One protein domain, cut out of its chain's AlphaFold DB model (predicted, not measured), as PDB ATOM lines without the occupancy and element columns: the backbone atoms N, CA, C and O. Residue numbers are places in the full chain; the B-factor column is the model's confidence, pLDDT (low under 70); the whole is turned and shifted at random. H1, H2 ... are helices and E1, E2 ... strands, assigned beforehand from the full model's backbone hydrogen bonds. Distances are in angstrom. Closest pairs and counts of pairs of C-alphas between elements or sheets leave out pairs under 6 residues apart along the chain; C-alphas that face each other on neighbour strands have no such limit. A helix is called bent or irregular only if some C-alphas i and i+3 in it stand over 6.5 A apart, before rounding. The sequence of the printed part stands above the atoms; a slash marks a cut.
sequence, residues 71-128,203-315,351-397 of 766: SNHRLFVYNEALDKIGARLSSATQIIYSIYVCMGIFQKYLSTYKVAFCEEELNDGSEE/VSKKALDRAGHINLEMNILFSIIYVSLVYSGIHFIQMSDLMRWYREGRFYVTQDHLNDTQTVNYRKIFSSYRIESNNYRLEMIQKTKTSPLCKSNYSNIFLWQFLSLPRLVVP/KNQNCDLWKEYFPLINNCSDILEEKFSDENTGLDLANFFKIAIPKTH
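Overview. This is residues 71 to 128, 203 to 315 and 351 to 397 of the 766 residues of the protein "TATA box-binding protein-associated factor 1B" of Strongyloides stercoralis (UniProt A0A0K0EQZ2). A rounded, mostly helical body of crossed helices has the small strand hairpin E1-E2 at one end, between the first half of the long helix H1 and H10. Toward the other end H4 sits between H2 and H8, with H5 at its side and H9 on the far side of H8, while the helical hairpin H10-H11 lies across the body from H1. The 218 printed residues hold eleven named helices and two named strands, in the order H1 to H6, E1, E2, H7 to H11; the sheet, order E1 - E2, is antiparallel and the class is mostly helix. The whole is compact, with a radius of gyration of the C-alphas of 17.4 A and spans of 54 by 39 by 33 A.

Arrangement. Strands E1, residues 264 to 267, and E2, residues 272 to 275, form an antiparallel hairpin at 143 degrees; N 265 and O 274, at 2.9 A, and N 274 and O 265, at 2.8 A, are within hydrogen-bond range. H1, residues 78 to 97, has 3 pairs of C-alphas within 8 A with E2, the closest those of Ala 81 and Tyr 273, at 6.2 A. H3, residues 205 to 213, comes to 4.6 A of E1 at the C-alphas of Gly 212 and Val 264. H1 touches H3 with its residues 82 to 85 alone, closest at the C-alphas of Ile 85 and Gly 212, 5.8 A, at a steep tilt of 51 degrees, the same way. H6, residues 255 to 260, touches H1, with the C-alphas of Arg 88 and Asp 260 at 5.0 A. H2, residues 100 to 112, and H1 touch only at the corner, and only just, with 3 pairs of C-alphas within 8 A, the closest Ile 96 and Cys 102 at 6.5 A. H4, residues 218 to 231, touches H2, closest at the C-alphas of Cys 102 and Ser 228, 5.1 A. H8, residues 293 to 306, touches H4 at a steep tilt of 66 degrees, closest at the C-alphas of Ser 223 and Asn 300, 4.9 A. H5, residues 239 to 247, touches H4, with the C-alphas of Tyr 226 and Met 239 at 6.3 A. H9, residues 354 to 361, and H8 only just touch, with 3 pairs within 8 A, the closest C-alphas being Ile 301 and Trp 358 at 6.5 A. H10, residues 368 to 377, and H11, residues 385 to 392, form a helical hairpin, closest at the C-alphas of Cys 368 and Ala 392, 6.0 A. H7, residues 279 to 285, touches no helix. Every O i to N i+4 pair is within hydrogen-bond range in H3, H4, H5, H6 and H10; the counts are 15 of 16 in H1, 7 of 9 in H2, 7 of 10 in H8, 2 of 4 in H9 and in H11, and 1 of 3 in H7, where 1 of 4 O i to N i+3 pairs is within range.

Along the chain. H1 begins at C-alpha 78 (371.221, 288.431, 287.020) and is 28.4 A long. H2 is 20.5 A, H8 19.8 A, H4 19.7 A and H10 14.1 A long. E1 begins at C-alpha 264 (367.529, 296.878, 294.758). H11 ends at C-alpha 392 (374.531, 306.702, 309.062). H2, H7 and H11 are irregular: C-alphas 101 and 104 are 7.5 A apart, 280 and 283 are 7.0 A, and 386 and 389 are 7.1 A.

Size, cuts and confidence. The two C-alphas farthest apart, of Phe 76 and Lys 351, are 56.0 A apart. Residues 129 to 202 and 316 to 350 are not printed; the gaps are 9.1 A and 11.8 A between C-alphas. Of the links printed whole, none is long. The mean pLDDT of the printed part is 71.2; 89 residues are under 70, among them residues 266 to 291, and H7 has a mean of 39.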
ATOM      1  N   SER A  71     356.360 297.805 288.937       44.47
ATOM      2  CA  SER A  71     357.317 297.837 290.058       44.47
ATOM      3  C   SER A  71     357.661 296.451 290.616       44.47
ATOM      4  O   SER A  71     358.751 296.262 291.144       44.47
ATOM      5  N   ASN A  72     356.785 295.454 290.463       39.05
ATOM      6  CA  ASN A  72     356.972 294.099 291.001       39.05
ATOM      7  C   ASN A  72     357.497 293.083 289.970       39.05
ATOM      8  O   ASN A  72     357.070 291.922 289.959       39.05
ATOM      9  N   HIS A  73     358.447 293.469 289.118       43.06
ATOM     10  CA  HIS A  73     359.178 292.462 288.355       43.06
ATOM     11  C   HIS A  73     360.029 291.635 289.328       43.06
ATOM     12  O   HIS A  73     361.020 292.108 289.882       43.06
ATOM     13  N   ARG A  74     359.614 290.386 289.575       40.31
ATOM     14  CA  ARG A  74     360.503 289.371 290.144       40.31
ATOM     15  C   ARG A  74     361.609 289.159 289.116       40.31
ATOM     16  O   ARG A  74     361.344 288.557 288.081       40.31
ATOM     17  N   LEU A  75     362.790 289.704 289.383       44.05
ATOM     18  CA  LEU A  75     363.949 289.514 288.522       44.05
ATOM     19  C   LEU A  75     364.453 288.096 288.782       44.05
ATOM     20  O   LEU A  75     364.880 287.791 289.895       44.05
ATOM     21  N   PHE A  76     364.315 287.201 287.811       42.61
ATOM     22  CA  PHE A  76     364.780 285.817 287.965       42.61
ATOM     23  C   PHE A  76     366.219 285.655 287.469       42.61
ATOM     24  O   PHE A  76     366.861 284.661 287.797       42.61
ATOM     25  N   VAL A  77     366.737 286.620 286.699       48.20
ATOM     26  CA  VAL A  77     368.033 286.502 286.020       48.20
ATOM     27  C   VAL A  77     368.929 287.697 286.348       48.20
ATOM     28  O   VAL A  77     368.508 288.846 286.254       48.20
ATOM     29  N   TYR A  78     370.197 287.426 286.682       52.89
ATOM     30  CA  TYR A  78     371.221 288.431 287.020       52.89
ATOM     31  C   TYR A  78     371.381 289.545 285.968       52.89
ATOM     32  O   TYR A  78     371.701 290.677 286.320       52.89
ATOM     33  N   ASN A  79     371.110 289.267 284.690       57.91
ATOM     34  CA  ASN A  79     371.132 290.290 283.639       57.91
ATOM     35  C   ASN A  79     370.059 291.369 283.836       57.91
ATOM     36  O   ASN A  79     370.314 292.533 283.558       57.91
ATOM     37  N   GLU A  80     368.875 291.002 284.335       62.56
ATOM     38  CA  GLU A  80     367.779 291.957 284.549       62.56
ATOM     39  C   GLU A  80     368.113 292.930 285.695       62.56
ATOM     40  O   GLU A  80     367.597 294.046 285.750       62.56
ATOM     41  N   ALA A  81     369.014 292.527 286.602       65.55
ATOM     42  CA  ALA A  81     369.509 293.386 287.669       65.55
ATOM     43  C   ALA A  81     370.410 294.507 287.145       65.55
ATOM     44  O   ALA A  81     370.298 295.625 287.638       65.55
ATOM     45  N   LEU A  82     371.249 294.244 286.132       69.65
ATOM     46  CA  LEU A  82     372.032 295.299 285.478       69.65
ATOM     47  C   LEU A  82     371.125 296.357 284.867       69.65
ATOM     48  O   LEU A  82     371.353 297.542 285.085       69.65
ATOM     49  N   ASP A  83     370.093 295.935 284.135       70.74
ATOM     50  CA  ASP A  83     369.157 296.864 283.504       70.74
ATOM     51  C   ASP A  83     368.465 297.728 284.561       70.74
ATOM     52  O   ASP A  83     368.311 298.935 284.379       70.74
ATOM     53  N   LYS A  84     368.108 297.142 285.711       74.20
ATOM     54  CA  LYS A  84     367.484 297.880 286.813       74.20
ATOM     55  C   LYS A  84     368.444 298.791 287.563       74.20
ATOM     56  O   LYS A  84     368.091 299.937 287.805       74.20
ATOM     57  N   ILE A  85     369.649 298.344 287.900       78.40
ATOM     58  CA  ILE A  85     370.658 299.189 288.557       78.40
ATOM     59  C   ILE A  85     371.105 300.316 287.614       78.40
ATOM     60  O   ILE A  85     371.223 301.467 288.030       78.40
ATOM     61  N   GLY A  86     371.257 300.017 286.323       81.26
ATOM     62  CA  GLY A  86     371.489 301.007 285.278       81.26
ATOM     63  C   GLY A  86     370.347 302.018 285.185       81.26
ATOM     64  O   GLY A  86     370.605 303.219 285.183       81.26
ATOM     65  N   ALA A  87     369.088 301.564 285.193       82.22
ATOM     66  CA  ALA A  87     367.916 302.440 285.206       82.22
ATOM     67  C   ALA A  87     367.832 303.306 286.475       82.22
ATOM     68  O   ALA A  87     367.495 304.484 286.361       82.22
ATOM     69  N   ARG A  88     368.204 302.783 287.657       85.96
ATOM     70  CA  ARG A  88     368.310 303.561 288.912       85.96
ATOM     71  C   ARG A  88     369.254 304.739 288.751       85.96
ATOM     72  O   ARG A  88     368.875 305.885 288.991       85.96
ATOM     73  N   LEU A  89     370.490 304.446 288.349       86.37
ATOM     74  CA  LEU A  89     371.539 305.451 288.202       86.37
ATOM     75  C   LEU A  89     371.203 306.427 287.075       86.37
ATOM     76  O   LEU A  89     371.368 307.634 287.245       86.37
ATOM     77  N   SER A  90     370.673 305.931 285.956       85.53
ATOM     78  CA  SER A  90     370.234 306.758 284.831       85.53
ATOM     79  C   SER A  90     369.100 307.699 285.231       85.53
ATOM     80  O   SER A  90     369.203 308.897 284.985       85.53
ATOM     81  N   SER A  91     368.076 307.205 285.929       83.27
ATOM     82  CA  SER A  91     366.951 308.019 286.402       83.27
ATOM     83  C   SER A  91     367.406 309.080 287.399       83.27
ATOM     84  O   SER A  91     367.059 310.248 287.251       83.27
ATOM     85  N   ALA A  92     368.242 308.717 288.379       85.68
ATOM     86  CA  ALA A  92     368.818 309.688 289.309       85.68
ATOM     87  C   ALA A  92     369.653 310.752 288.576       85.68
ATOM     88  O   ALA A  92     369.527 311.943 288.861       85.68
ATOM     89  N   THR A  93     370.445 310.329 287.585       85.78
ATOM     90  CA  THR A  93     371.217 311.239 286.734       85.78
ATOM     91  C   THR A  93     370.299 312.174 285.958       85.78
ATOM     92  O   THR A  93     370.548 313.369 285.952       85.78
ATOM     93  N   GLN A  94     369.218 311.680 285.350       82.39
ATOM     94  CA  GLN A  94     368.257 312.502 284.608       82.39
ATOM     95  C   GLN A  94     367.553 313.525 285.506       82.39
ATOM     96  O   GLN A  94     367.418 314.684 285.115       82.39
ATOM     97  N   ILE A  95     367.158 313.124 286.722       80.01
ATOM     98  CA  ILE A  95     366.570 314.039 287.710       80.01
ATOM     99  C   ILE A  95     367.554 315.171 288.025       80.01
ATOM    100  O   ILE A  95     367.174 316.340 287.970       80.01
ATOM    101  N   ILE A  96     368.815 314.848 288.324       82.66
ATOM    102  CA  ILE A  96     369.838 315.840 288.684       82.66
ATOM    103  C   ILE A  96     370.257 316.689 287.474       82.66
ATOM    104  O   ILE A  96     370.457 317.890 287.616       82.66
ATOM    105  N   TYR A  97     370.348 316.097 286.280       80.03
ATOM    106  CA  TYR A  97     370.793 316.760 285.049       80.03
ATOM    107  C   TYR A  97     369.873 317.906 284.617       80.03
ATOM    108  O   TYR A  97     370.308 318.802 283.895       80.03
ATOM    109  N   SER A  98     368.635 317.944 285.123       66.91
ATOM    110  CA  SER A  98     367.770 319.126 285.007       66.91
ATOM    111  C   SER A  98     368.428 320.414 285.538       66.91
ATOM    112  O   SER A  98     368.047 321.506 285.123       66.91
ATOM    113  N   ILE A  99     369.458 320.295 286.391       66.86
ATOM    114  CA  ILE A  99     370.303 321.382 286.891       66.86
ATOM    115  C   ILE A  99     371.779 321.011 286.640       66.86
ATOM    116  O   ILE A  99     372.432 320.348 287.444       66.86
ATOM    117  N   TYR A 100     372.331 321.462 285.508       64.64
ATOM    118  CA  TYR A 100     373.667 321.091 284.995       64.64
ATOM    119  C   TYR A 100     374.821 321.209 286.016       64.64
ATOM    120  O   TYR A 100     375.779 320.438 285.998       64.64
ATOM    121  N   VAL A 101     374.704 322.156 286.947       73.09
ATOM    122  CA  VAL A 101     375.697 322.495 287.979       73.09
ATOM    123  C   VAL A 101     375.970 321.337 288.962       73.09
ATOM    124  O   VAL A 101     376.979 321.322 289.668       73.09
ATOM    125  N   CYS A 102     375.096 320.331 289.009       83.17
ATOM    126  CA  CYS A 102     375.078 319.342 290.082       83.17
ATOM    127  C   CYS A 102     375.987 318.117 289.883       83.17
ATOM    128  O   CYS A 102     376.222 317.356 290.827       83.17
ATOM    129  N   MET A 103     376.537 317.927 288.680       83.23
ATOM    130  CA  MET A 103     377.217 316.677 288.315       83.23
ATOM    131  C   MET A 103     378.492 316.407 289.123       83.23
ATOM    132  O   MET A 103     378.741 315.259 289.471       83.23
ATOM    133  N   GLY A 104     379.264 317.433 289.496       86.54
ATOM    134  CA  GLY A 104     380.506 317.235 290.257       86.54
ATOM    135  C   GLY A 104     380.275 316.671 291.666       86.54
ATOM    136  O   GLY A 104     380.980 315.761 292.102       86.54
ATOM    137  N   ILE A 105     379.246 317.159 292.369       90.13
ATOM    138  CA  ILE A 105     378.878 316.636 293.696       90.13
ATOM    139  C   ILE A 105     378.276 315.239 293.568       90.13
ATOM    140  O   ILE A 105     378.589 314.368 294.378       90.13
ATOM    141  N   PHE A 106     377.465 314.997 292.534       91.27
ATOM    142  CA  PHE A 106     376.900 313.674 292.289       91.27
ATOM    143  C   PHE A 106     377.978 312.632 291.965       91.27
ATOM    144  O   PHE A 106     377.983 311.557 292.555       91.27
ATOM    145  N   GLN A 107     378.949 312.962 291.113       88.31
ATOM    146  CA  GLN A 107     380.091 312.091 290.819       88.31
ATOM    147  C   GLN A 107     380.910 311.794 292.073       88.31
ATOM    148  O   GLN A 107     381.230 310.636 292.327       88.31
ATOM    149  N   LYS A 108     381.186 312.812 292.900       89.19
ATOM    150  CA  LYS A 108     381.864 312.615 294.188       89.19
ATOM    151  C   LYS A 108     381.055 311.717 295.129       89.19
ATOM    152  O   LYS A 108     381.628 310.927 295.873       89.19
ATOM    153  N   TYR A 109     379.728 311.820 295.102       91.42
ATOM    154  CA  TYR A 109     378.844 310.940 295.863       91.42
ATOM    155  C   TYR A 109     378.944 309.488 295.402       91.42
ATOM    156  O   TYR A 109     379.159 308.608 296.234       91.42
ATOM    157  N   LEU A 110     378.887 309.242 294.094       89.66
ATOM    158  CA  LEU A 110     379.058 307.904 293.530       89.66
ATOM    159  C   LEU A 110     380.459 307.334 293.807       89.66
ATOM    160  O   LEU A 110     380.566 306.173 294.195       89.66
ATOM    161  N   SER A 111     381.521 308.139 293.695       85.48
ATOM    162  CA  SER A 111     382.892 307.672 293.951       85.48
ATOM    163  C   SER A 111     383.138 307.364 295.427       85.48
ATOM    164  O   SER A 111     383.788 306.380 295.765       85.48
ATOM    165  N   THR A 112     382.546 308.141 296.340       85.50
ATOM    166  CA  THR A 112     382.633 307.863 297.786       85.50
ATOM    167  C   THR A 112     381.952 306.533 298.137       85.50
ATOM    168  O   THR A 112     382.412 305.817 299.024       85.50
ATOM    169  N   TYR A 113     380.897 306.159 297.406       83.52
ATOM    170  CA  TYR A 113     380.263 304.840 297.501       83.52
ATOM    171  C   TYR A 113     380.985 303.732 296.717       83.52
ATOM    172  O   TYR A 113     380.574 302.576 296.814       83.52
ATOM    173  N   LYS A 114     382.048 304.050 295.967       80.23
ATOM    174  CA  LYS A 114     382.759 303.131 295.063       80.23
ATOM    175  C   LYS A 114     381.852 302.534 293.976       80.23
ATOM    176  O   LYS A 114     381.865 301.325 293.743       80.23
ATOM    177  N   VAL A 115     381.001 303.380 293.390       79.25
ATOM    178  CA  VAL A 115     380.035 303.036 292.326       79.25
ATOM    179  C   VAL A 115     380.072 304.029 291.157       79.25
ATOM    180  O   VAL A 115     379.128 304.100 290.370       79.25
ATOM    181  N   ALA A 116     381.129 304.835 291.046       62.33
ATOM    182  CA  ALA A 116     381.344 305.710 289.893       62.33
ATOM    183  C   ALA A 116     381.810 304.932 288.644       62.33
ATOM    184  O   ALA A 116     381.775 305.470 287.539       62.33
ATOM    185  N   PHE A 117     382.203 303.667 288.823       67.38
ATOM    186  CA  PHE A 117     382.844 302.782 287.856       67.38
ATOM    187  C   PHE A 117     384.143 303.371 287.280       67.38
ATOM    188  O   PHE A 117     384.441 303.208 286.096       67.38
ATOM    189  N   CYS A 118     384.913 304.058 288.132       63.18
ATOM    190  CA  CYS A 118     386.271 304.524 287.828       63.18
ATOM    191  C   CYS A 118     387.266 303.350 287.799       63.18
ATOM    192  O   CYS A 118     386.971 302.281 288.329       63.18
ATOM    193  N   GLU A 119     388.462 303.536 287.222       61.50
ATOM    194  CA  GLU A 119     389.488 302.474 287.122       61.50
ATOM    195  C   GLU A 119     389.820 301.824 288.477       61.50
ATOM    196  O   GLU A 119     390.029 300.617 288.536       61.50
ATOM    197  N   GLU A 120     389.781 302.596 289.568       61.23
ATOM    198  CA  GLU A 120     390.025 302.132 290.946       61.23
ATOM    199  C   GLU A 120     388.925 301.202 291.492       61.23
ATOM    200  O   GLU A 120     389.109 300.532 292.506       61.23
ATOM    201  N   GLU A 121     387.762 301.188 290.844       60.21
ATOM    202  CA  GLU A 121     386.576 300.417 291.221       60.21
ATOM    203  C   GLU A 121     386.341 299.234 290.264       60.21
ATOM    204  O   GLU A 121     385.461 298.397 290.496       60.21
ATOM    205  N   LEU A 122     387.124 299.154 289.181       63.92
ATOM    206  CA  LEU A 122     387.149 298.011 288.278       63.92
ATOM    207  C   LEU A 122     387.923 296.860 288.925       63.92
ATOM    208  O   LEU A 122     388.895 297.050 289.649       63.92
ATOM    209  N   ASN A 123     387.474 295.636 288.664       60.33
ATOM    210  CA  ASN A 123     388.050 294.446 289.270       60.33
ATOM    211  C   ASN A 123     389.485 294.210 288.760       60.33
ATOM    212  O   ASN A 123     389.685 293.873 287.590       60.33
ATOM    213  N   ASP A 124     390.464 294.331 289.655       60.54
ATOM    214  CA  ASP A 124     391.895 294.088 289.419       60.54
ATOM    215  C   ASP A 124     392.266 292.589 289.349       60.54
ATOM    216  O   ASP A 124     393.417 292.229 289.100       60.54
ATOM    217  N   GLY A 125     391.281 291.701 289.517       59.94
ATOM    218  CA  GLY A 125     391.442 290.248 289.540       59.94
ATOM    219  C   GLY A 125     391.352 289.636 290.938       59.94
ATOM    220  O   GLY A 125     391.363 288.411 291.041       59.94
ATOM    221  N   SER A 126     391.235 290.449 291.993       55.25
ATOM    222  CA  SER A 126     391.067 289.968 293.372       55.25
ATOM    223  C   SER A 126     389.630 289.551 293.717       55.25
ATOM    224  O   SER A 126     389.426 288.762 294.641       55.25
ATOM    225  N   GLU A 127     388.626 290.040 292.979       58.75
ATOM    226  CA  GLU A 127     387.206 289.820 293.279       58.75
ATOM    227  C   GLU A 127     386.510 288.922 292.238       58.75
ATOM    228  O   GLU A 127     386.984 288.743 291.114       58.75
ATOM    229  N   GLU A 128     385.339 288.367 292.574       58.54
ATOM    230  CA  GLU A 128     384.503 287.661 291.594       58.54
ATOM    231  C   GLU A 128     384.062 288.632 290.484       58.54
ATOM    232  O   GLU A 128     383.346 289.613 290.726       58.54
ATOM    233  N   VAL A 203     383.398 294.819 285.798       67.78
ATOM    234  CA  VAL A 203     382.695 295.319 286.981       67.78
ATOM    235  C   VAL A 203     382.734 294.251 288.071       67.78
ATOM    236  O   VAL A 203     382.453 293.074 287.820       67.78
ATOM    237  N   SER A 204     383.099 294.646 289.289       70.62
ATOM    238  CA  SER A 204     383.080 293.729 290.423       70.62
ATOM    239  C   SER A 204     381.647 293.499 290.910       70.62
ATOM    240  O   SER A 204     380.801 294.398 290.876       70.62
ATOM    241  N   LYS A 205     381.350 292.280 291.375       71.79
ATOM    242  CA  LYS A 205     380.029 291.959 291.935       71.79
ATOM    243  C   LYS A 205     379.683 292.854 293.131       71.79
ATOM    244  O   LYS A 205     378.549 293.305 293.240       71.79
ATOM    245  N   LYS A 206     380.672 293.185 293.969       75.09
ATOM    246  CA  LYS A 206     380.484 294.093 295.110       75.09
ATOM    247  C   LYS A 206     380.110 295.505 294.671       75.09
ATOM    248  O   LYS A 206     379.232 296.106 295.275       75.09
ATOM    249  N   ALA A 207     380.740 296.035 293.620       74.73
ATOM    250  CA  ALA A 207     380.377 297.347 293.084       74.73
ATOM    251  C   ALA A 207     378.920 297.363 292.591       74.73
ATOM    252  O   ALA A 207     378.187 298.317 292.852       74.73
ATOM    253  N   LEU A 208     378.473 296.279 291.946       76.02
ATOM    254  CA  LEU A 208     377.079 296.130 291.530       76.02
ATOM    255  C   LEU A 208     376.119 296.074 292.730       76.02
ATOM    256  O   LEU A 208     375.105 296.769 292.727       76.02
ATOM    257  N   ASP A 209     376.457 295.305 293.767       75.56
ATOM    258  CA  ASP A 209     375.665 295.226 294.998       75.56
ATOM    259  C   ASP A 209     375.561 296.605 295.673       75.56
ATOM    260  O   ASP A 209     374.458 297.091 295.933       75.56
ATOM    261  N   ARG A 210     376.681 297.323 295.836       78.24
ATOM    262  CA  ARG A 210     376.691 298.708 296.348       78.24
ATOM    263  C   ARG A 210     375.815 299.642 295.516       78.24
ATOM    264  O   ARG A 210     375.062 300.442 296.076       78.24
ATOM    265  N   ALA A 211     375.868 299.527 294.189       80.71
ATOM    266  CA  ALA A 211     375.047 300.326 293.282       80.71
ATOM    267  C   ALA A 211     373.548 299.986 293.384       80.71
ATOM    268  O   ALA A 211     372.707 300.832 293.079       80.71
ATOM    269  N   GLY A 212     373.185 298.788 293.848       77.94
ATOM    270  CA  GLY A 212     371.812 298.427 294.207       77.94
ATOM    271  C   GLY A 212     371.331 299.079 295.509       77.94
ATOM    272  O   GLY A 212     370.171 299.493 295.599       77.94
ATOM    273  N   HIS A 213     372.234 299.243 296.480       78.74
ATOM    274  CA  HIS A 213     371.929 299.713 297.838       78.74
ATOM    275  C   HIS A 213     372.079 301.226 298.058       78.74
ATOM    276  O   HIS A 213     371.565 301.753 299.048       78.74
ATOM    277  N   ILE A 214     372.758 301.948 297.159       81.85
ATOM    278  CA  ILE A 214     372.964 303.396 297.300       81.85
ATOM    279  C   ILE A 214     371.629 304.150 297.427       81.85
ATOM    280  O   ILE A 214     370.682 303.930 296.657       81.85
ATOM    281  N   ASN A 215     371.565 305.056 298.408       81.28
ATOM    282  CA  ASN A 215     370.385 305.873 298.668       81.28
ATOM    283  C   ASN A 215     370.264 306.982 297.611       81.28
ATOM    284  O   ASN A 215     371.123 307.862 297.527       81.28
ATOM    285  N   LEU A 216     369.192 306.919 296.820       83.68
ATOM    286  CA  LEU A 216     368.849 307.862 295.751       83.68
ATOM    287  C   LEU A 216     367.440 308.443 295.953       83.68
ATOM    288  O   LEU A 216     366.769 308.813 294.992       83.68
ATOM    289  N   GLU A 217     366.964 308.513 297.202       78.35
ATOM    290  CA  GLU A 217     365.707 309.193 297.513       78.35
ATOM    291  C   GLU A 217     365.765 310.683 297.145       78.35
ATOM    292  O   GLU A 217     366.814 311.329 297.223       78.35
ATOM    293  N   MET A 218     364.600 311.264 296.841       79.69
ATOM    294  CA  MET A 218     364.479 312.675 296.452       79.69
ATOM    295  C   MET A 218     365.152 313.643 297.437       79.69
ATOM    296  O   MET A 218     365.730 314.629 296.998       79.69
ATOM    297  N   ASN A 219     365.145 313.367 298.747       79.70
ATOM    298  CA  ASN A 219     365.807 314.236 299.729       79.70
ATOM    299  C   ASN A 219     367.337 314.270 299.555       79.70
ATOM    300  O   ASN A 219     367.942 315.332 299.709       79.70
ATOM    301  N   ILE A 220     367.969 313.143 299.197       86.12
ATOM    302  CA  ILE A 220     369.406 313.089 298.883       86.12
ATOM    303  C   ILE A 220     369.677 313.799 297.557       86.12
ATOM    304  O   ILE A 220     370.600 314.604 297.488       86.12
ATOM    305  N   LEU A 221     368.846 313.572 296.534       88.46
ATOM    306  CA  LEU A 221     368.994 314.241 295.236       88.46
ATOM    307  C   LEU A 221     368.857 315.769 295.370       88.46
ATOM    308  O   LEU A 221     369.692 316.506 294.853       88.46
ATOM    309  N   PHE A 222     367.873 316.261 296.130       88.46
ATOM    310  CA  PHE A 222     367.740 317.691 296.422       88.46
ATOM    311  C   PHE A 222     368.861 318.229 297.304       88.46
ATOM    312  O   PHE A 222     369.265 319.372 297.121       88.46
ATOM    313  N   SER A 223     369.422 317.418 298.203       89.80
ATOM    314  CA  SER A 223     370.625 317.795 298.956       89.80
ATOM    315  C   SER A 223     371.840 317.936 298.050       89.80
ATOM    316  O   SER A 223     372.577 318.905 298.188       89.80
ATOM    317  N   ILE A 224     372.019 317.038 297.078       92.53
ATOM    318  CA  ILE A 224     373.064 317.163 296.055       92.53
ATOM    319  C   ILE A 224     372.869 318.463 295.275       92.53
ATOM    320  O   ILE A 224     373.807 319.246 295.164       92.53
ATOM    321  N   ILE A 225     371.645 318.733 294.811       91.62
ATOM    322  CA  ILE A 225     371.319 319.966 294.088       91.62
ATOM    323  C   ILE A 225     371.631 321.200 294.938       91.62
ATOM    324  O   ILE A 225     372.345 322.094 294.487       91.62
ATOM    325  N   TYR A 226     371.140 321.234 296.176       90.78
ATOM    326  CA  TYR A 226     371.335 322.348 297.095       90.78
ATOM    327  C   TYR A 226     372.817 322.613 297.367       90.78
ATOM    328  O   TYR A 226     373.283 323.741 297.222       90.78
ATOM    329  N   VAL A 227     373.586 321.569 297.689       90.72
ATOM    330  CA  VAL A 227     375.032 321.676 297.910       90.72
ATOM    331  C   VAL A 227     375.726 322.217 296.661       90.72
ATOM    332  O   VAL A 227     376.542 323.129 296.764       90.72
ATOM    333  N   SER A 228     375.387 321.727 295.470       91.34
ATOM    334  CA  SER A 228     375.976 322.217 294.220       91.34
ATOM    335  C   SER A 228     375.678 323.688 293.935       91.34
ATOM    336  O   SER A 228     376.569 324.411 293.488       91.34
ATOM    337  N   LEU A 229     374.457 324.147 294.224       89.66
ATOM    338  CA  LEU A 229     374.088 325.561 294.112       89.66
ATOM    339  C   LEU A 229     374.929 326.410 295.066       89.66
ATOM    340  O   LEU A 229     375.555 327.383 294.642       89.66
ATOM    341  N   VAL A 230     375.040 325.978 296.322       88.06
ATOM    342  CA  VAL A 230     375.855 326.645 297.341       88.06
ATOM    343  C   VAL A 230     377.328 326.725 296.924       88.06
ATOM    344  O   VAL A 230     377.931 327.789 297.042       88.06
ATOM    345  N   TYR A 231     377.905 325.650 296.377       87.13
ATOM    346  CA  TYR A 231     379.286 325.648 295.867       87.13
ATOM    347  C   TYR A 231     379.494 326.531 294.636       87.13
ATOM    348  O   TYR A 231     380.617 326.944 294.359       87.13
ATOM    349  N   SER A 232     378.418 326.847 293.925       87.15
ATOM    350  CA  SER A 232     378.440 327.751 292.775       87.15
ATOM    351  C   SER A 232     378.210 329.212 293.166       87.15
ATOM    352  O   SER A 232     378.081 330.063 292.292       87.15
ATOM    353  N   GLY A 233     378.142 329.511 294.470       84.80
ATOM    354  CA  GLY A 233     377.871 330.849 295.000       84.80
ATOM    355  C   GLY A 233     376.387 331.229 295.009       84.80
ATOM    356  O   GLY A 233     376.038 332.364 295.326       84.80
ATOM    357  N   ILE A 234     375.492 330.294 294.678       85.86
ATOM    358  CA  ILE A 234     374.046 330.520 294.643       85.86
ATOM    359  C   ILE A 234     373.477 330.197 296.027       85.86
ATOM    360  O   ILE A 234     373.036 329.083 296.301       85.86
ATOM    361  N   HIS A 235     373.513 331.184 296.924       83.82
ATOM    362  CA  HIS A 235     373.013 331.049 298.300       83.82
ATOM    363  C   HIS A 235     371.555 331.484 298.472       83.82
ATOM    364  O   HIS A 235     370.940 331.163 299.486       83.82
ATOM    365  N   PHE A 236     371.002 332.215 297.502       82.36
ATOM    366  CA  PHE A 236     369.643 332.753 297.571       82.36
ATOM    367  C   PHE A 236     368.558 331.701 297.285       82.36
ATOM    368  O   PHE A 236     367.405 331.930 297.646       82.36
ATOM    369  N   ILE A 237     368.902 330.556 296.678       87.21
ATOM    370  CA  ILE A 237     367.999 329.405 296.517       87.21
ATOM    371  C   ILE A 237     368.114 328.522 297.760       87.21
ATOM    372  O   ILE A 237     369.185 328.001 298.064       87.21
ATOM    373  N   GLN A 238     367.004 328.348 298.469       88.50
ATOM    374  CA  GLN A 238     366.925 327.572 299.700       88.50
ATOM    375  C   GLN A 238     366.446 326.140 299.444       88.50
ATOM    376  O   GLN A 238     365.847 325.837 298.409       88.50
ATOM    377  N   MET A 239     366.644 325.254 300.424       86.93
ATOM    378  CA  MET A 239     366.125 323.886 300.349       86.93
ATOM    379  C   MET A 239     364.594 323.900 300.237       86.93
ATOM    380  O   MET A 239     364.033 323.168 299.422       86.93
ATOM    381  N   SER A 240     363.912 324.791 300.971       86.95
ATOM    382  CA  SER A 240     362.454 324.960 300.871       86.95
ATOM    383  C   SER A 240     361.966 325.228 299.440       86.95
ATOM    384  O   SER A 240     360.895 324.748 299.059       86.95
ATOM    385  N   ASP A 241     362.756 325.957 298.642       86.43
ATOM    386  CA  ASP A 241     362.414 326.321 297.263       86.43
ATOM    387  C   ASP A 241     362.491 325.104 296.344       86.43
ATOM    388  O   ASP A 241     361.557 324.854 295.585       86.43
ATOM    389  N   LEU A 242     363.551 324.294 296.469       85.83
ATOM    390  CA  LEU A 242     363.712 323.057 295.699       85.83
ATOM    391  C   LEU A 242     362.559 322.087 295.972       85.83
ATOM    392  O   LEU A 242     361.940 321.566 295.039       85.83
ATOM    393  N   MET A 243     362.211 321.908 297.252       82.55
ATOM    394  CA  MET A 243     361.085 321.055 297.630       82.55
ATOM    395  C   MET A 243     359.761 321.614 297.078       82.55
ATOM    396  O   MET A 243     358.930 320.845 296.596       82.55
ATOM    397  N   ARG A 244     359.554 322.941 297.099       82.00
ATOM    398  CA  ARG A 244     358.370 323.595 296.508       82.00
ATOM    399  C   ARG A 244     358.292 323.389 295.005       82.00
ATOM    400  O   ARG A 244     357.258 322.943 294.518       82.00
ATOM    401  N   TRP A 245     359.360 323.687 294.275       80.21
ATOM    402  CA  TRP A 245     359.417 323.555 292.820       80.21
ATOM    403  C   TRP A 245     359.133 322.124 292.366       80.21
ATOM    404  O   TRP A 245     358.438 321.919 291.372       80.21
ATOM    405  N   TYR A 246     359.592 321.127 293.125       77.39
ATOM    406  CA  TYR A 246     359.228 319.732 292.894       77.39
ATOM    407  C   TYR A 246     357.725 319.495 293.014       77.39
ATOM    408  O   TYR A 246     357.121 318.899 292.123       77.39
ATOM    409  N   ARG A 247     357.095 320.015 294.071       74.02
ATOM    410  CA  ARG A 247     355.647 319.869 294.279       74.02
ATOM    411  C   ARG A 247     354.818 320.609 293.234       74.02
ATOM    412  O   ARG A 247     353.746 320.149 292.856       74.02
ATOM    413  N   GLU A 248     355.319 321.740 292.755       71.49
ATOM    414  CA  GLU A 248     354.721 322.496 291.654       71.49
ATOM    415  C   GLU A 248     354.877 321.791 290.298       71.49
ATOM    416  O   GLU A 248     354.248 322.210 289.333       71.49
ATOM    417  N   GLY A 249     355.652 320.701 290.219       69.02
ATOM    418  CA  GLY A 249     355.894 319.960 288.979       69.02
ATOM    419  C   GLY A 249     356.924 320.620 288.062       69.02
ATOM    420  O   GLY A 249     356.969 320.306 286.879       69.02
ATOM    421  N   ARG A 250     357.756 321.532 288.586       72.98
ATOM    422  CA  ARG A 250     358.806 322.206 287.800       72.98
ATOM    423  C   ARG A 250     360.002 321.301 287.506       72.98
ATOM    424  O   ARG A 250     360.745 321.556 286.565       72.98
ATOM    425  N   PHE A 251     360.192 320.251 288.303       70.53
ATOM    426  CA  PHE A 251     361.137 319.184 287.991       70.53
ATOM    427  C   PHE A 251     360.422 318.088 287.200       70.53
ATOM    428  O   PHE A 251     359.389 317.583 287.642       70.53
ATOM    429  N   TYR A 252     361.005 317.668 286.075       69.70
ATOM    430  CA  TYR A 252     360.511 316.559 285.252       69.70
ATOM    431  C   TYR A 252     360.768 315.196 285.923       69.70
ATOM    432  O   TYR A 252     361.561 314.376 285.462       69.70
ATOM    433  N   VAL A 253     360.108 314.949 287.055       72.14
ATOM    434  CA  VAL A 253     360.184 313.689 287.803       72.14
ATOM    435  C   VAL A 253     358.905 312.902 287.562       72.14
ATOM    436  O   VAL A 253     357.857 313.194 288.139       72.14
ATOM    437  N   THR A 254     358.991 311.896 286.700       68.06
ATOM    438  CA  THR A 254     357.875 310.991 286.431       68.06
ATOM    439  C   THR A 254     357.743 309.959 287.550       68.06
ATOM    440  O   THR A 254     358.676 309.710 288.320       68.06
ATOM    441  N   GLN A 255     356.578 309.313 287.638       64.67
ATOM    442  CA  GLN A 255     356.410 308.175 288.543       64.67
ATOM    443  C   GLN A 255     357.367 307.027 288.190       64.67
ATOM    444  O   GLN A 255     357.801 306.307 289.086       64.67
ATOM    445  N   ASP A 256     357.725 306.881 286.913       67.45
ATOM    446  CA  ASP A 256     358.699 305.887 286.471       67.45
ATOM    447  C   ASP A 256     360.091 306.198 287.033       67.45
ATOM    448  O   ASP A 256     360.685 305.313 287.635       67.45
ATOM    449  N   HIS A 257     360.545 307.460 287.028       73.92
ATOM    450  CA  HIS A 257     361.797 307.841 287.700       73.92
ATOM    451  C   HIS A 257     361.776 307.529 289.210       73.92
ATOM    452  O   HIS A 257     362.773 307.085 289.784       73.92
ATOM    453  N   LEU A 258     360.634 307.733 289.877       71.88
ATOM    454  CA  LEU A 258     360.482 307.403 291.301       71.88
ATOM    455  C   LEU A 258     360.483 305.891 291.555       71.88
ATOM    456  O   LEU A 258     360.986 305.434 292.578       71.88
ATOM    457  N   ASN A 259     359.909 305.109 290.643       68.60
ATOM    458  CA  ASN A 259     359.936 303.651 290.723       68.60
ATOM    459  C   ASN A 259     361.340 303.116 290.445       68.60
ATOM    460  O   ASN A 259     361.805 302.214 291.139       68.60
ATOM    461  N   ASP A 260     362.021 303.702 289.467       75.39
ATOM    462  CA  ASP A 260     363.341 303.279 289.044       75.39
ATOM    463  C   ASP A 260     364.420 303.662 290.039       75.39
ATOM    464  O   ASP A 260     365.425 302.991 290.045       75.39
ATOM    465  N   THR A 261     364.243 304.654 290.916       76.13
ATOM    466  CA  THR A 261     365.232 305.008 291.960       76.13
ATOM    467  C   THR A 261     365.150 304.137 293.229       76.13
ATOM    468  O   THR A 261     366.009 304.240 294.113       76.13
ATOM    469  N   GLN A 262     364.168 303.230 293.328       74.21
ATOM    470  CA  GLN A 262     363.976 302.341 294.487       74.21
ATOM    471  C   GLN A 262     365.167 301.409 294.712       74.21
ATOM    472  O   GLN A 262     365.761 300.923 293.756       74.21
ATOM    473  N   THR A 263     365.508 301.134 295.972       73.46
ATOM    474  CA  THR A 263     366.626 300.252 296.345       73.46
ATOM    475  C   THR A 263     366.427 298.828 295.825       73.46
ATOM    476  O   THR A 263     365.328 298.268 295.901       73.46
ATOM    477  N   VAL A 264     367.503 298.236 295.307       72.18
ATOM    478  CA  VAL A 264     367.529 296.878 294.758       72.18
ATOM    479  C   VAL A 264     368.543 296.061 295.546       72.18
ATOM    480  O   VAL A 264     369.733 296.350 295.500       72.18
ATOM    481  N   ASN A 265     368.077 295.018 296.236       72.45
ATOM    482  CA  ASN A 265     368.917 294.194 297.099       72.45
ATOM    483  C   ASN A 265     369.034 292.770 296.560       72.45
ATOM    484  O   ASN A 265     368.037 292.161 296.155       72.45
ATOM    485  N   TYR A 266     370.240 292.207 296.608       67.79
ATOM    486  CA  TYR A 266     370.446 290.787 296.354       67.79
ATOM    487  C   TYR A 266     369.992 289.961 297.562       67.79
ATOM    488  O   TYR A 266     370.486 290.150 298.671       67.79
ATOM    489  N   ARG A 267     369.064 289.018 297.366       64.20
ATOM    490  CA  ARG A 267     368.647 288.084 298.426       64.20
ATOM    491  C   ARG A 267     369.235 286.708 298.169       64.20
ATOM    492  O   ARG A 267     368.899 286.091 297.153       64.20
ATOM    493  N   LYS A 268     370.055 286.202 299.100       64.43
ATOM    494  CA  LYS A 268     370.730 284.902 298.957       64.43
ATOM    495  C   LYS A 268     369.714 283.766 298.913       64.43
ATOM    496  O   LYS A 268     369.859 282.898 298.061       64.43
ATOM    497  N   ILE A 269     368.644 283.834 299.717       60.10
ATOM    498  CA  ILE A 269     367.543 282.840 299.728       60.10
ATOM    499  C   ILE A 269     366.978 282.568 298.326       60.10
ATOM    500  O   ILE A 269     366.644 281.434 297.995       60.10
ATOM    501  N   PHE A 270     366.843 283.610 297.504       57.33
ATOM    502  CA  PHE A 270     366.283 283.493 296.157       57.33
ATOM    503  C   PHE A 270     367.357 283.489 295.069       57.33
ATOM    504  O   PHE A 270     367.027 283.335 293.894       57.33
ATOM    505  N   SER A 271     368.624 283.689 295.441       59.72
ATOM    506  CA  SER A 271     369.737 283.915 294.516       59.72
ATOM    507  C   SER A 271     369.415 284.958 293.431       59.72
ATOM    508  O   SER A 271     369.799 284.819 292.274       59.72
ATOM    509  N   SER A 272     368.661 286.000 293.805       61.03
ATOM    510  CA  SER A 272     368.096 286.982 292.875       61.03
ATOM    511  C   SER A 272     368.050 288.380 293.483       61.03
ATOM    512  O   SER A 272     367.760 288.523 294.676       61.03
ATOM    513  N   TYR A 273     368.216 289.408 292.652       66.02
ATOM    514  CA  TYR A 273     367.943 290.788 293.044       66.02
ATOM    515  C   TYR A 273     366.442 291.033 293.143       66.02
ATOM    516  O   TYR A 273     365.663 290.632 292.277       66.02
ATOM    517  N   ARG A 274     366.018 291.717 294.201       63.49
ATOM    518  CA  ARG A 274     364.650 292.203 294.341       63.49
ATOM    519  C   ARG A 274     364.665 293.663 294.723       63.49
ATOM    520  O   ARG A 274     365.445 294.089 295.568       63.49
ATOM    521  N   ILE A 275     363.746 294.404 294.121       62.58
ATOM    522  CA  ILE A 275     363.375 295.719 294.616       62.58
ATOM    523  C   ILE A 275     362.831 295.514 296.029       62.58
ATOM    524  O   ILE A 275     361.949 294.674 296.238       62.58
ATOM    525  N   GLU A 276     363.364 296.249 297.001       59.42
ATOM    526  CA  GLU A 276     362.803 296.262 298.350       59.42
ATOM    527  C   GLU A 276     361.517 297.087 298.369       59.42
ATOM    528  O   GLU A 276     361.426 298.178 298.931       59.42
ATOM    529  N   SER A 277     360.475 296.549 297.739       51.75
ATOM    530  CA  SER A 277     359.123 297.019 297.959       51.75
ATOM    531  C   SER A 277     358.669 296.473 299.311       51.75
ATOM    532  O   SER A 277     358.265 295.319 299.459       51.75
ATOM    533  N   ASN A 278     358.717 297.304 300.354       45.16
ATOM    534  CA  ASN A 278     357.869 297.030 301.509       45.16
ATOM    535  C   ASN A 278     356.428 296.993 300.966       45.16
ATOM    536  O   ASN A 278     355.908 298.013 300.530       45.16
ATOM    537  N   ASN A 279     355.784 295.822 300.930       38.32
ATOM    538  CA  ASN A 279     354.425 295.658 300.385       38.32
ATOM    539  C   ASN A 279     353.398 296.549 301.106       38.32
ATOM    540  O   ASN A 279     352.449 297.020 300.490       38.32
ATOM    541  N   TYR A 280     353.640 296.871 302.382       40.44
ATOM    542  CA  TYR A 280     352.870 297.868 303.141       40.44
ATOM    543  C   TYR A 280     353.025 299.301 302.621       40.44
ATOM    544  O   TYR A 280     352.269 300.198 302.987       40.44
ATOM    545  N   ARG A 281     354.029 299.531 301.778       39.28
ATOM    546  CA  ARG A 281     354.381 300.828 301.249       39.28
ATOM    547  C   ARG A 281     353.932 301.061 299.821       39.28
ATOM    548  O   ARG A 281     353.981 302.211 299.469       39.28
ATOM    549  N   LEU A 282     353.465 300.135 298.987       36.83
ATOM    550  CA  LEU A 282     353.084 300.523 297.608       36.83
ATOM    551  C   LEU A 282     351.914 301.531 297.564       36.83
ATOM    552  O   LEU A 282     351.967 302.487 296.792       36.83
ATOM    553  N   GLU A 283     350.957 301.439 298.495       37.59
ATOM    554  CA  GLU A 283     349.944 302.493 298.717       37.59
ATOM    555  C   GLU A 283     350.517 303.762 299.390       37.59
ATOM    556  O   GLU A 283     349.926 304.837 299.314       37.59
ATOM    557  N   MET A 284     351.699 303.680 300.014       38.29
ATOM    558  CA  MET A 284     352.394 304.806 300.657       38.29
ATOM    559  C   MET A 284     353.659 305.310 299.931       38.29
ATOM    560  O   MET A 284     354.186 306.329 300.341       38.29
ATOM    561  N   ILE A 285     354.153 304.670 298.870       39.41
ATOM    562  CA  ILE A 285     355.321 305.039 298.043       39.41
ATOM    563  C   ILE A 285     354.884 306.085 297.028       39.41
ATOM    564  O   ILE A 285     355.656 306.968 296.680       39.41
ATOM    565  N   GLN A 286     353.594 306.093 296.685       38.33
ATOM    566  CA  GLN A 286     352.947 307.266 296.109       38.33
ATOM    567  C   GLN A 286     353.002 308.496 297.041       38.33
ATOM    568  O   GLN A 286     352.715 309.608 296.606       38.33
ATOM    569  N   LYS A 287     353.395 308.349 298.320       42.33
ATOM    570  CA  LYS A 287     353.903 309.485 299.093       42.33
ATOM    571  C   LYS A 287     355.312 309.746 298.582       42.33
ATOM    572  O   LYS A 287     356.283 309.201 299.091       42.33
ATOM    573  N   THR A 288     355.401 310.589 297.573       42.86
ATOM    574  CA  THR A 288     356.522 311.492 297.350       42.86
ATOM    575  C   THR A 288     356.951 312.065 298.710       42.86
ATOM    576  O   THR A 288     356.397 313.039 299.162       42.86
ATOM    577  N   LYS A 289     357.799 311.420 299.515       47.12
ATOM    578  CA  LYS A 289     358.042 311.879 300.896       47.12
ATOM    579  C   LYS A 289     358.971 313.093 300.868       47.12
ATOM    580  O   LYS A 289     360.138 312.966 301.231       47.12
ATOM    581  N   THR A 290     358.493 314.271 300.464       50.54
ATOM    582  CA  THR A 290     359.173 315.471 300.946       50.54
ATOM    583  C   THR A 290     358.839 315.551 302.413       50.54
ATOM    584  O   THR A 290     357.686 315.730 302.805       50.54
ATOM    585  N   SER A 291     359.843 315.304 303.224       60.13
ATOM    586  CA  SER A 291     359.716 315.488 304.646       60.13
ATOM    587  C   SER A 291     359.636 316.989 304.963       60.13
ATOM    588  O   SER A 291     360.002 317.818 304.124       60.13
ATOM    589  N   PRO A 292     359.146 317.366 306.153       70.92
ATOM    590  CA  PRO A 292     359.344 318.710 306.671       70.92
ATOM    591  C   PRO A 292     360.807 319.127 306.553       70.92
ATOM    592  O   PRO A 292     361.709 318.280 306.570       70.92
ATOM    593  N   LEU A 293     361.033 320.428 306.437       78.88
ATOM    594  CA  LEU A 293     362.345 320.996 306.148       78.88
ATOM    595  C   LEU A 293     363.443 320.494 307.104       78.88
ATOM    596  O   LEU A 293     364.508 320.081 306.644       78.88
ATOM    597  N   CYS A 294     363.160 320.409 308.407       75.27
ATOM    598  CA  CYS A 294     364.080 319.875 309.414       75.27
ATOM    599  C   CYS A 294     364.568 318.444 309.113       75.27
ATOM    600  O   CYS A 294     365.734 318.133 309.346       75.27
ATOM    601  N   LYS A 295     363.716 317.587 308.538       72.05
ATOM    602  CA  LYS A 295     364.068 316.214 308.139       72.05
ATOM    603  C   LYS A 295     364.814 316.176 306.807       72.05
ATOM    604  O   LYS A 295     365.764 315.408 306.668       72.05
ATOM    605  N   SER A 296     364.429 317.011 305.839       76.24
ATOM    606  CA  SER A 296     365.167 317.120 304.570       76.24
ATOM    607  C   SER A 296     366.592 317.633 304.806       76.24
ATOM    608  O   SER A 296     367.530 317.170 304.157       76.24
ATOM    609  N   ASN A 297     366.793 318.474 305.823       79.13
ATOM    610  CA  ASN A 297     368.123 318.904 306.245       79.13
ATOM    611  C   ASN A 297     369.013 317.769 306.765       79.13
ATOM    612  O   ASN A 297     370.225 317.896 306.662       79.13
ATOM    613  N   TYR A 298     368.485 316.631 307.229       77.47
ATOM    614  CA  TYR A 298     369.338 315.486 307.582       77.47
ATOM    615  C   TYR A 298     370.055 314.894 306.379       77.47
ATOM    616  O   TYR A 298     371.197 314.460 306.498       77.47
ATOM    617  N   SER A 299     369.390 314.885 305.222       81.04
ATOM    618  CA  SER A 299     370.012 314.451 303.970       81.04
ATOM    619  C   SER A 299     371.164 315.382 303.604       81.04
ATOM    620  O   SER A 299     372.226 314.913 303.205       81.04
ATOM    621  N   ASN A 300     370.995 316.685 303.849       85.15
ATOM    622  CA  ASN A 300     372.036 317.684 303.651       85.15
ATOM    623  C   ASN A 300     373.197 317.510 304.648       85.15
ATOM    624  O   ASN A 300     374.352 317.453 304.237       85.15
ATOM    625  N   ILE A 301     372.901 317.326 305.941       82.64
ATOM    626  CA  ILE A 301     373.885 317.044 307.002       82.64
ATOM    627  C   ILE A 301     374.709 315.801 306.668       82.64
ATOM    628  O   ILE A 301     375.941 315.840 306.707       82.64
ATOM    629  N   PHE A 302     374.015 314.707 306.340       85.14
ATOM    630  CA  PHE A 302     374.617 313.446 305.931       85.14
ATOM    631  C   PHE A 302     375.561 313.676 304.761       85.14
ATOM    632  O   PHE A 302     376.736 313.343 304.860       85.14
ATOM    633  N   LEU A 303     375.066 314.283 303.681       88.41
ATOM    634  CA  LEU A 303     375.834 314.481 302.461       88.41
ATOM    635  C   LEU A 303     377.076 315.346 302.710       88.41
ATOM    636  O   LEU A 303     378.160 315.019 302.230       88.41
ATOM    637  N   TRP A 304     376.942 316.409 303.507       87.24
ATOM    638  CA  TRP A 304     378.046 317.309 303.834       87.24
ATOM    639  C   TRP A 304     379.187 316.588 304.557       87.24
ATOM    640  O   TRP A 304     380.359 316.778 304.222       87.24
ATOM    641  N   GLN A 305     378.847 315.749 305.540       86.64
ATOM    642  CA  GLN A 305     379.826 314.974 306.302       86.64
ATOM    643  C   GLN A 305     380.369 313.788 305.505       86.64
ATOM    644  O   GLN A 305     381.578 313.578 305.476       86.64
ATOM    645  N   PHE A 306     379.494 313.052 304.822       88.59
ATOM    646  CA  PHE A 306     379.832 311.866 304.037       88.59
ATOM    647  C   PHE A 306     380.818 312.192 302.918       88.59
ATOM    648  O   PHE A 306     381.815 311.499 302.748       88.59
ATOM    649  N   LEU A 307     380.613 313.312 302.221       89.55
ATOM    650  CA  LEU A 307     381.531 313.774 301.179       89.55
ATOM    651  C   LEU A 307     382.723 314.573 301.721       89.55
ATOM    652  O   LEU A 307     383.514 315.095 300.926       89.55
ATOM    653  N   SER A 308     382.856 314.697 303.047       87.54
ATOM    654  CA  SER A 308     383.902 315.481 303.715       87.54
ATOM    655  C   SER A 308     384.055 316.876 303.100       87.54
ATOM    656  O   SER A 308     385.147 317.301 302.717       87.54
ATOM    657  N   LEU A 309     382.929 317.568 302.919       87.35
ATOM    658  CA  LEU A 309     382.919 318.869 302.266       87.35
ATOM    659  C   LEU A 309     383.516 319.950 303.183       87.35
ATOM    660  O   LEU A 309     383.322 319.905 304.406       87.35
ATOM    661  N   PRO A 310     384.227 320.941 302.609       84.01
ATOM    662  CA  PRO A 310     384.648 322.140 303.319       84.01
ATOM    663  C   PRO A 310     383.530 322.777 304.147       84.01
ATOM    664  O   PRO A 310     382.347 322.667 303.827       84.01
ATOM    665  N   ARG A 311     383.908 323.466 305.225       77.20
ATOM    666  CA  ARG A 311     382.960 324.161 306.100       77.20
ATOM    667  C   ARG A 311     382.136 325.172 305.295       77.20
ATOM    668  O   ARG A 311     382.708 326.040 304.639       77.20
ATOM    669  N   LEU A 312     380.808 325.085 305.400       75.85
ATOM    670  CA  LEU A 312     379.916 326.099 304.847       75.85
ATOM    671  C   LEU A 312     380.045 327.391 305.650       75.85
ATOM    672  O   LEU A 312     379.721 327.410 306.837       75.85
ATOM    673  N   VAL A 313     380.462 328.466 304.990       69.65
ATOM    674  CA  VAL A 313     380.371 329.821 305.527       69.65
ATOM    675  C   VAL A 313     379.245 330.515 304.775       69.65
ATOM    676  O   VAL A 313     379.425 330.926 303.634       69.65
ATOM    677  N   VAL A 314     378.066 330.596 305.395       71.62
ATOM    678  CA  VAL A 314     376.952 331.371 304.833       71.62
ATOM    679  C   VAL A 314     377.257 332.857 305.045       71.62
ATOM    680  O   VAL A 314     377.459 333.256 306.199       71.62
ATOM    681  N   PRO A 315     377.299 333.684 303.985       74.29
ATOM    682  CA  PRO A 315     377.457 335.125 304.131       74.29
ATOM    683  C   PRO A 315     376.335 335.712 304.992       74.29
ATOM    684  O   PRO A 315     375.176 335.320 304.861       74.29
ATOM    685  N   LYS A 351     374.625 333.305 314.762       75.66
ATOM    686  CA  LYS A 351     375.774 333.240 315.685       75.66
ATOM    687  C   LYS A 351     376.402 331.844 315.677       75.66
ATOM    688  O   LYS A 351     377.614 331.725 315.521       75.66
ATOM    689  N   ASN A 352     375.561 330.809 315.740       72.43
ATOM    690  CA  ASN A 352     375.970 329.417 315.623       72.43
ATOM    691  C   ASN A 352     375.660 328.898 314.215       72.43
ATOM    692  O   ASN A 352     374.498 328.794 313.808       72.43
ATOM    693  N   GLN A 353     376.711 328.577 313.460       68.14
ATOM    694  CA  GLN A 353     376.572 327.976 312.137       68.14
ATOM    695  C   GLN A 353     376.211 326.495 312.266       68.14
ATOM    696  O   GLN A 353     376.876 325.744 312.982       68.14
ATOM    697  N   ASN A 354     375.193 326.060 311.520       70.61
ATOM    698  CA  ASN A 354     374.686 324.690 311.585       70.61
ATOM    699  C   ASN A 354     375.786 323.642 311.302       70.61
ATOM    700  O   ASN A 354     375.817 322.599 311.942       70.61
ATOM    701  N   CYS A 355     376.756 323.935 310.428       63.88
ATOM    702  CA  CYS A 355     377.835 323.005 310.071       63.88
ATOM    703  C   CYS A 355     378.741 322.587 311.246       63.88
ATOM    704  O   CYS A 355     379.205 321.444 311.273       63.88
ATOM    705  N   ASP A 356     378.966 323.473 312.223       65.43
ATOM    706  CA  ASP A 356     379.733 323.147 313.430       65.43
ATOM    707  C   ASP A 356     378.910 322.237 314.353       65.43
ATOM    708  O   ASP A 356     379.410 321.214 314.825       65.43
ATOM    709  N   LEU A 357     377.613 322.541 314.511       69.59
ATOM    710  CA  LEU A 357     376.667 321.707 315.262       69.59
ATOM    711  C   LEU A 357     376.602 320.288 314.693       69.59
ATOM    712  O   LEU A 357     376.530 319.314 315.444       69.59
ATOM    713  N   TRP A 358     376.658 320.159 313.367       75.21
ATOM    714  CA  TRP A 358     376.528 318.882 312.680       75.21
ATOM    715  C   TRP A 358     377.634 317.894 313.022       75.21
ATOM    716  O   TRP A 358     377.337 316.750 313.354       75.21
ATOM    717  N   LYS A 359     378.898 318.321 312.984       72.26
ATOM    718  CA  LYS A 359     380.026 317.424 313.276       72.26
ATOM    719  C   LYS A 359     380.015 316.942 314.726       72.26
ATOM    720  O   LYS A 359     380.428 315.821 315.007       72.26
ATOM    721  N   GLU A 360     379.538 317.776 315.642       69.37
ATOM    722  CA  GLU A 360     379.600 317.489 317.071       69.37
ATOM    723  C   GLU A 360     378.405 316.658 317.568       69.37
ATOM    724  O   GLU A 360     378.578 315.597 318.194       69.37
ATOM    725  N   TYR A 361     377.185 317.082 317.223       67.45
ATOM    726  CA  TYR A 361     375.952 316.393 317.608       67.45
ATOM    727  C   TYR A 361     375.593 315.226 316.703       67.45
ATOM    728  O   TYR A 361     375.038 314.232 317.180       67.45
ATOM    729  N   PHE A 362     375.909 315.333 315.417       72.79
ATOM    730  CA  PHE A 362     375.449 314.414 314.383       72.79
ATOM    731  C   PHE A 362     376.623 313.807 313.608       72.79
ATOM    732  O   PHE A 362     376.566 313.801 312.380       72.79
ATOM    733  N   PRO A 363     377.690 313.311 314.270       75.46
ATOM    734  CA  PRO A 363     378.809 312.736 313.556       75.46
ATOM    735  C   PRO A 363     378.346 311.503 312.792       75.46
ATOM    736  O   PRO A 363     377.645 310.634 313.328       75.46
ATOM    737  N   LEU A 364     378.785 311.440 311.546       79.38
ATOM    738  CA  LEU A 364     378.720 310.238 310.744       79.38
ATOM    739  C   LEU A 364     379.530 309.109 311.407       79.38
ATOM    740  O   LEU A 364     380.571 309.363 312.017       79.38
ATOM    741  N   ILE A 365     379.078 307.857 311.283       76.96
ATOM    742  CA  ILE A 365     379.883 306.714 311.740       76.96
ATOM    743  C   ILE A 365     381.164 306.598 310.908       76.96
ATOM    744  O   ILE A 365     381.144 306.729 309.683       76.96
ATOM    745  N   ASN A 366     382.280 306.296 311.572       74.75
ATOM    746  CA  ASN A 366     383.514 305.907 310.894       74.75
ATOM    747  C   ASN A 366     383.259 304.662 310.029       74.75
ATOM    748  O   ASN A 366     382.627 303.716 310.488       74.75
ATOM    749  N   ASN A 367     383.752 304.647 308.791       77.77
ATOM    750  CA  ASN A 367     383.476 303.573 307.823       77.77
ATOM    751  C   ASN A 367     381.969 303.384 307.551       77.77
ATOM    752  O   ASN A 367     381.490 302.267 307.369       77.77
ATOM    753  N   CYS A 368     381.202 304.484 307.525       78.93
ATOM    754  CA  CYS A 368     379.761 304.467 307.257       78.93
ATOM    755  C   CYS A 368     379.388 303.663 306.001       78.93
ATOM    756  O   CYS A 368     378.359 302.994 306.008       78.93
ATOM    757  N   SER A 369     380.200 303.724 304.939       75.96
ATOM    758  CA  SER A 369     379.998 302.944 303.711       75.96
ATOM    759  C   SER A 369     379.923 301.446 303.992       75.96
ATOM    760  O   SER A 369     378.993 300.781 303.546       75.96
ATOM    761  N   ASP A 370     380.865 300.944 304.787       77.18
ATOM    762  CA  ASP A 370     381.054 299.517 305.032       77.18
ATOM    763  C   ASP A 370     379.958 298.993 305.966       77.18
ATOM    764  O   ASP A 370     379.410 297.917 305.748       77.18
ATOM    765  N   ILE A 371     379.566 299.793 306.963       75.30
ATOM    766  CA  ILE A 371     378.468 299.456 307.880       75.30
ATOM    767  C   ILE A 371     377.131 299.436 307.140       75.30
ATOM    768  O   ILE A 371     376.311 298.551 307.381       75.30
ATOM    769  N   LEU A 372     376.889 300.407 306.253       74.20
ATOM    770  CA  LEU A 372     375.690 300.407 305.419       74.20
ATOM    771  C   LEU A 372     375.675 299.163 304.523       74.20
ATOM    772  O   LEU A 372     374.659 298.480 304.482       74.20
ATOM    773  N   GLU A 373     376.794 298.828 303.875       72.47
ATOM    774  CA  GLU A 373     376.931 297.630 303.032       72.47
ATOM    775  C   GLU A 373     376.662 296.330 303.812       72.47
ATOM    776  O   GLU A 373     375.854 295.505 303.378       72.47
ATOM    777  N   GLU A 374     377.267 296.167 304.992       72.91
ATOM    778  CA  GLU A 374     377.052 295.008 305.868       72.91
ATOM    779  C   GLU A 374     375.574 294.876 306.257       72.91
ATOM    780  O   GLU A 374     374.986 293.798 306.184       72.91
ATOM    781  N   LYS A 375     374.953 295.999 306.618       71.85
ATOM    782  CA  LYS A 375     373.564 296.051 307.065       71.85
ATOM    783  C   LYS A 375     372.552 295.842 305.937       71.85
ATOM    784  O   LYS A 375     371.519 295.229 306.173       71.85
ATOM    785  N   PHE A 376     372.830 296.297 304.717       67.62
ATOM    786  CA  PHE A 376     371.998 295.981 303.549       67.62
ATOM    787  C   PHE A 376     372.146 294.522 303.090       67.62
ATOM    788  O   PHE A 376     371.227 293.975 302.479       67.62
ATOM    789  N   SER A 377     373.277 293.889 303.409       64.01
ATOM    790  CA  SER A 377     373.554 292.483 303.092       64.01
ATOM    791  C   SER A 377     372.946 291.490 304.094       64.01
ATOM    792  O   SER A 377     372.847 290.298 303.789       64.01
ATOM    793  N   ASP A 378     372.570 291.950 305.291       65.36
ATOM    794  CA  ASP A 378     371.994 291.113 306.344       65.36
ATOM    795  C   ASP A 378     370.496 290.864 306.088       65.36
ATOM    796  O   ASP A 378     369.655 291.759 306.180       65.36
ATOM    797  N   GLU A 379     370.158 289.608 305.774       57.59
ATOM    798  CA  GLU A 379     368.793 289.171 305.455       57.59
ATOM    799  C   GLU A 379     367.812 289.349 306.627       57.59
ATOM    800  O   GLU A 379     366.603 289.457 306.403       57.59
ATOM    801  N   ASN A 380     368.318 289.379 307.869       54.98
ATOM    802  CA  ASN A 380     367.495 289.487 309.074       54.98
ATOM    803  C   ASN A 380     367.183 290.931 309.452       54.98
ATOM    804  O   ASN A 380     366.164 291.201 310.098       54.98
ATOM    805  N   THR A 381     368.031 291.878 309.056       52.44
ATOM    806  CA  THR A 381     367.684 293.281 309.198       52.44
ATOM    807  C   THR A 381     366.732 293.632 308.072       52.44
ATOM    808  O   THR A 381     367.146 293.868 306.945       52.44
ATOM    809  N   GLY A 382     365.432 293.671 308.373       50.31
ATOM    810  CA  GLY A 382     364.422 294.302 307.521       50.31
ATOM    811  C   GLY A 382     364.696 295.800 307.417       50.31
ATOM    812  O   GLY A 382     363.995 296.618 308.019       50.31
ATOM    813  N   LEU A 383     365.785 296.151 306.741       50.04
ATOM    814  CA  LEU A 383     366.362 297.472 306.732       50.04
ATOM    815  C   LEU A 383     365.581 298.338 305.768       50.04
ATOM    816  O   LEU A 383     365.951 298.590 304.633       50.04
ATOM    817  N   ASP A 384     364.446 298.805 306.261       53.98
ATOM    818  CA  ASP A 384     363.719 299.870 305.613       53.98
ATOM    819  C   ASP A 384     364.640 301.107 305.522       53.98
ATOM    820  O   ASP A 384     365.292 301.450 306.508       53.98
ATOM    821  N   LEU A 385     364.662 301.807 304.378       51.99
ATOM    822  CA  LEU A 385     365.226 303.159 304.184       51.99
ATOM    823  C   LEU A 385     364.989 304.118 305.370       51.99
ATOM    824  O   LEU A 385     365.824 304.970 305.655       51.99
ATOM    825  N   ALA A 386     363.900 303.946 306.128       53.41
ATOM    826  CA  ALA A 386     363.652 304.659 307.386       53.41
ATOM    827  C   ALA A 386     364.764 304.491 308.447       53.41
ATOM    828  O   ALA A 386     364.885 305.316 309.350       53.41
ATOM    829  N   ASN A 387     365.563 303.431 308.351       60.20
ATOM    830  CA  ASN A 387     366.710 303.140 309.200       60.20
ATOM    831  C   ASN A 387     368.033 303.649 308.609       60.20
ATOM    832  O   ASN A 387     369.021 303.666 309.336       60.20
ATOM    833  N   PHE A 388     368.068 304.112 307.353       69.16
ATOM    834  CA  PHE A 388     369.297 304.581 306.700       69.16
ATOM    835  C   PHE A 388     369.985 305.678 307.521       69.16
ATOM    836  O   PHE A 388     371.120 305.506 307.955       69.16
ATOM    837  N   PHE A 389     369.276 306.770 307.829       68.79
ATOM    838  CA  PHE A 389     369.837 307.854 308.644       68.79
ATOM    839  C   PHE A 389     370.064 307.443 310.102       68.79
ATOM    840  O   PHE A 389     370.949 307.993 310.751       68.79
ATOM    841  N   LYS A 390     369.335 306.435 310.608       66.63
ATOM    842  CA  LYS A 390     369.598 305.868 311.942       66.63
ATOM    843  C   LYS A 390     370.948 305.175 312.018       66.63
ATOM    844  O   LYS A 390     371.586 305.209 313.062       66.63
ATOM    845  N   ILE A 391     371.368 304.552 310.922       68.73
ATOM    846  CA  ILE A 391     372.659 303.880 310.824       68.73
ATOM    847  C   ILE A 391     373.737 304.896 310.486       68.73
ATOM    848  O   ILE A 391     374.748 304.940 311.165       68.73
ATOM    849  N   ALA A 392     373.519 305.745 309.484       71.70
ATOM    850  CA  ALA A 392     374.531 306.702 309.062       71.70
ATOM    851  C   ALA A 392     374.839 307.747 310.150       71.70
ATOM    852  O   ALA A 392     375.995 308.129 310.328       71.70
ATOM    853  N   ILE A 393     373.821 308.182 310.902       68.47
ATOM    854  CA  ILE A 393     373.925 309.246 311.904       68.47
ATOM    855  C   ILE A 393     373.382 308.758 313.266       68.47
ATOM    856  O   ILE A 393     372.348 309.226 313.742       68.47
ATOM    857  N   PRO A 394     374.054 307.832 313.967       57.83
ATOM    858  CA  PRO A 394     373.477 307.085 315.092       57.83
ATOM    859  C   PRO A 394     373.149 307.946 316.309       57.83
ATOM    860  O   PRO A 394     372.241 307.616 317.074       57.83
ATOM    861  N   LYS A 395     373.850 309.075 316.501       60.92
ATOM    862  CA  LYS A 395     373.563 309.993 317.615       60.92
ATOM    863  C   LYS A 395     372.166 310.621 317.518       60.92
ATOM    864  O   LYS A 395     371.671 311.130 318.520       60.92
ATOM    865  N   THR A 396     371.527 310.566 316.351       54.57
ATOM    866  CA  THR A 396     370.198 311.143 316.106       54.57
ATOM    867  C   THR A 396     369.070 310.200 316.499       54.57
ATOM    868  O   THR A 396     368.055 310.634 317.033       54.57
ATOM    869  N   HIS A 397     369.278 308.900 316.305       50.86
ATOM    870  CA  HIS A 397     368.261 307.871 316.423       50.86
ATOM    871  C   HIS A 397     368.799 306.763 317.325       50.86
ATOM    872  O   HIS A 397     369.290 305.738 316.857       50.86
TER     873      HIS A 397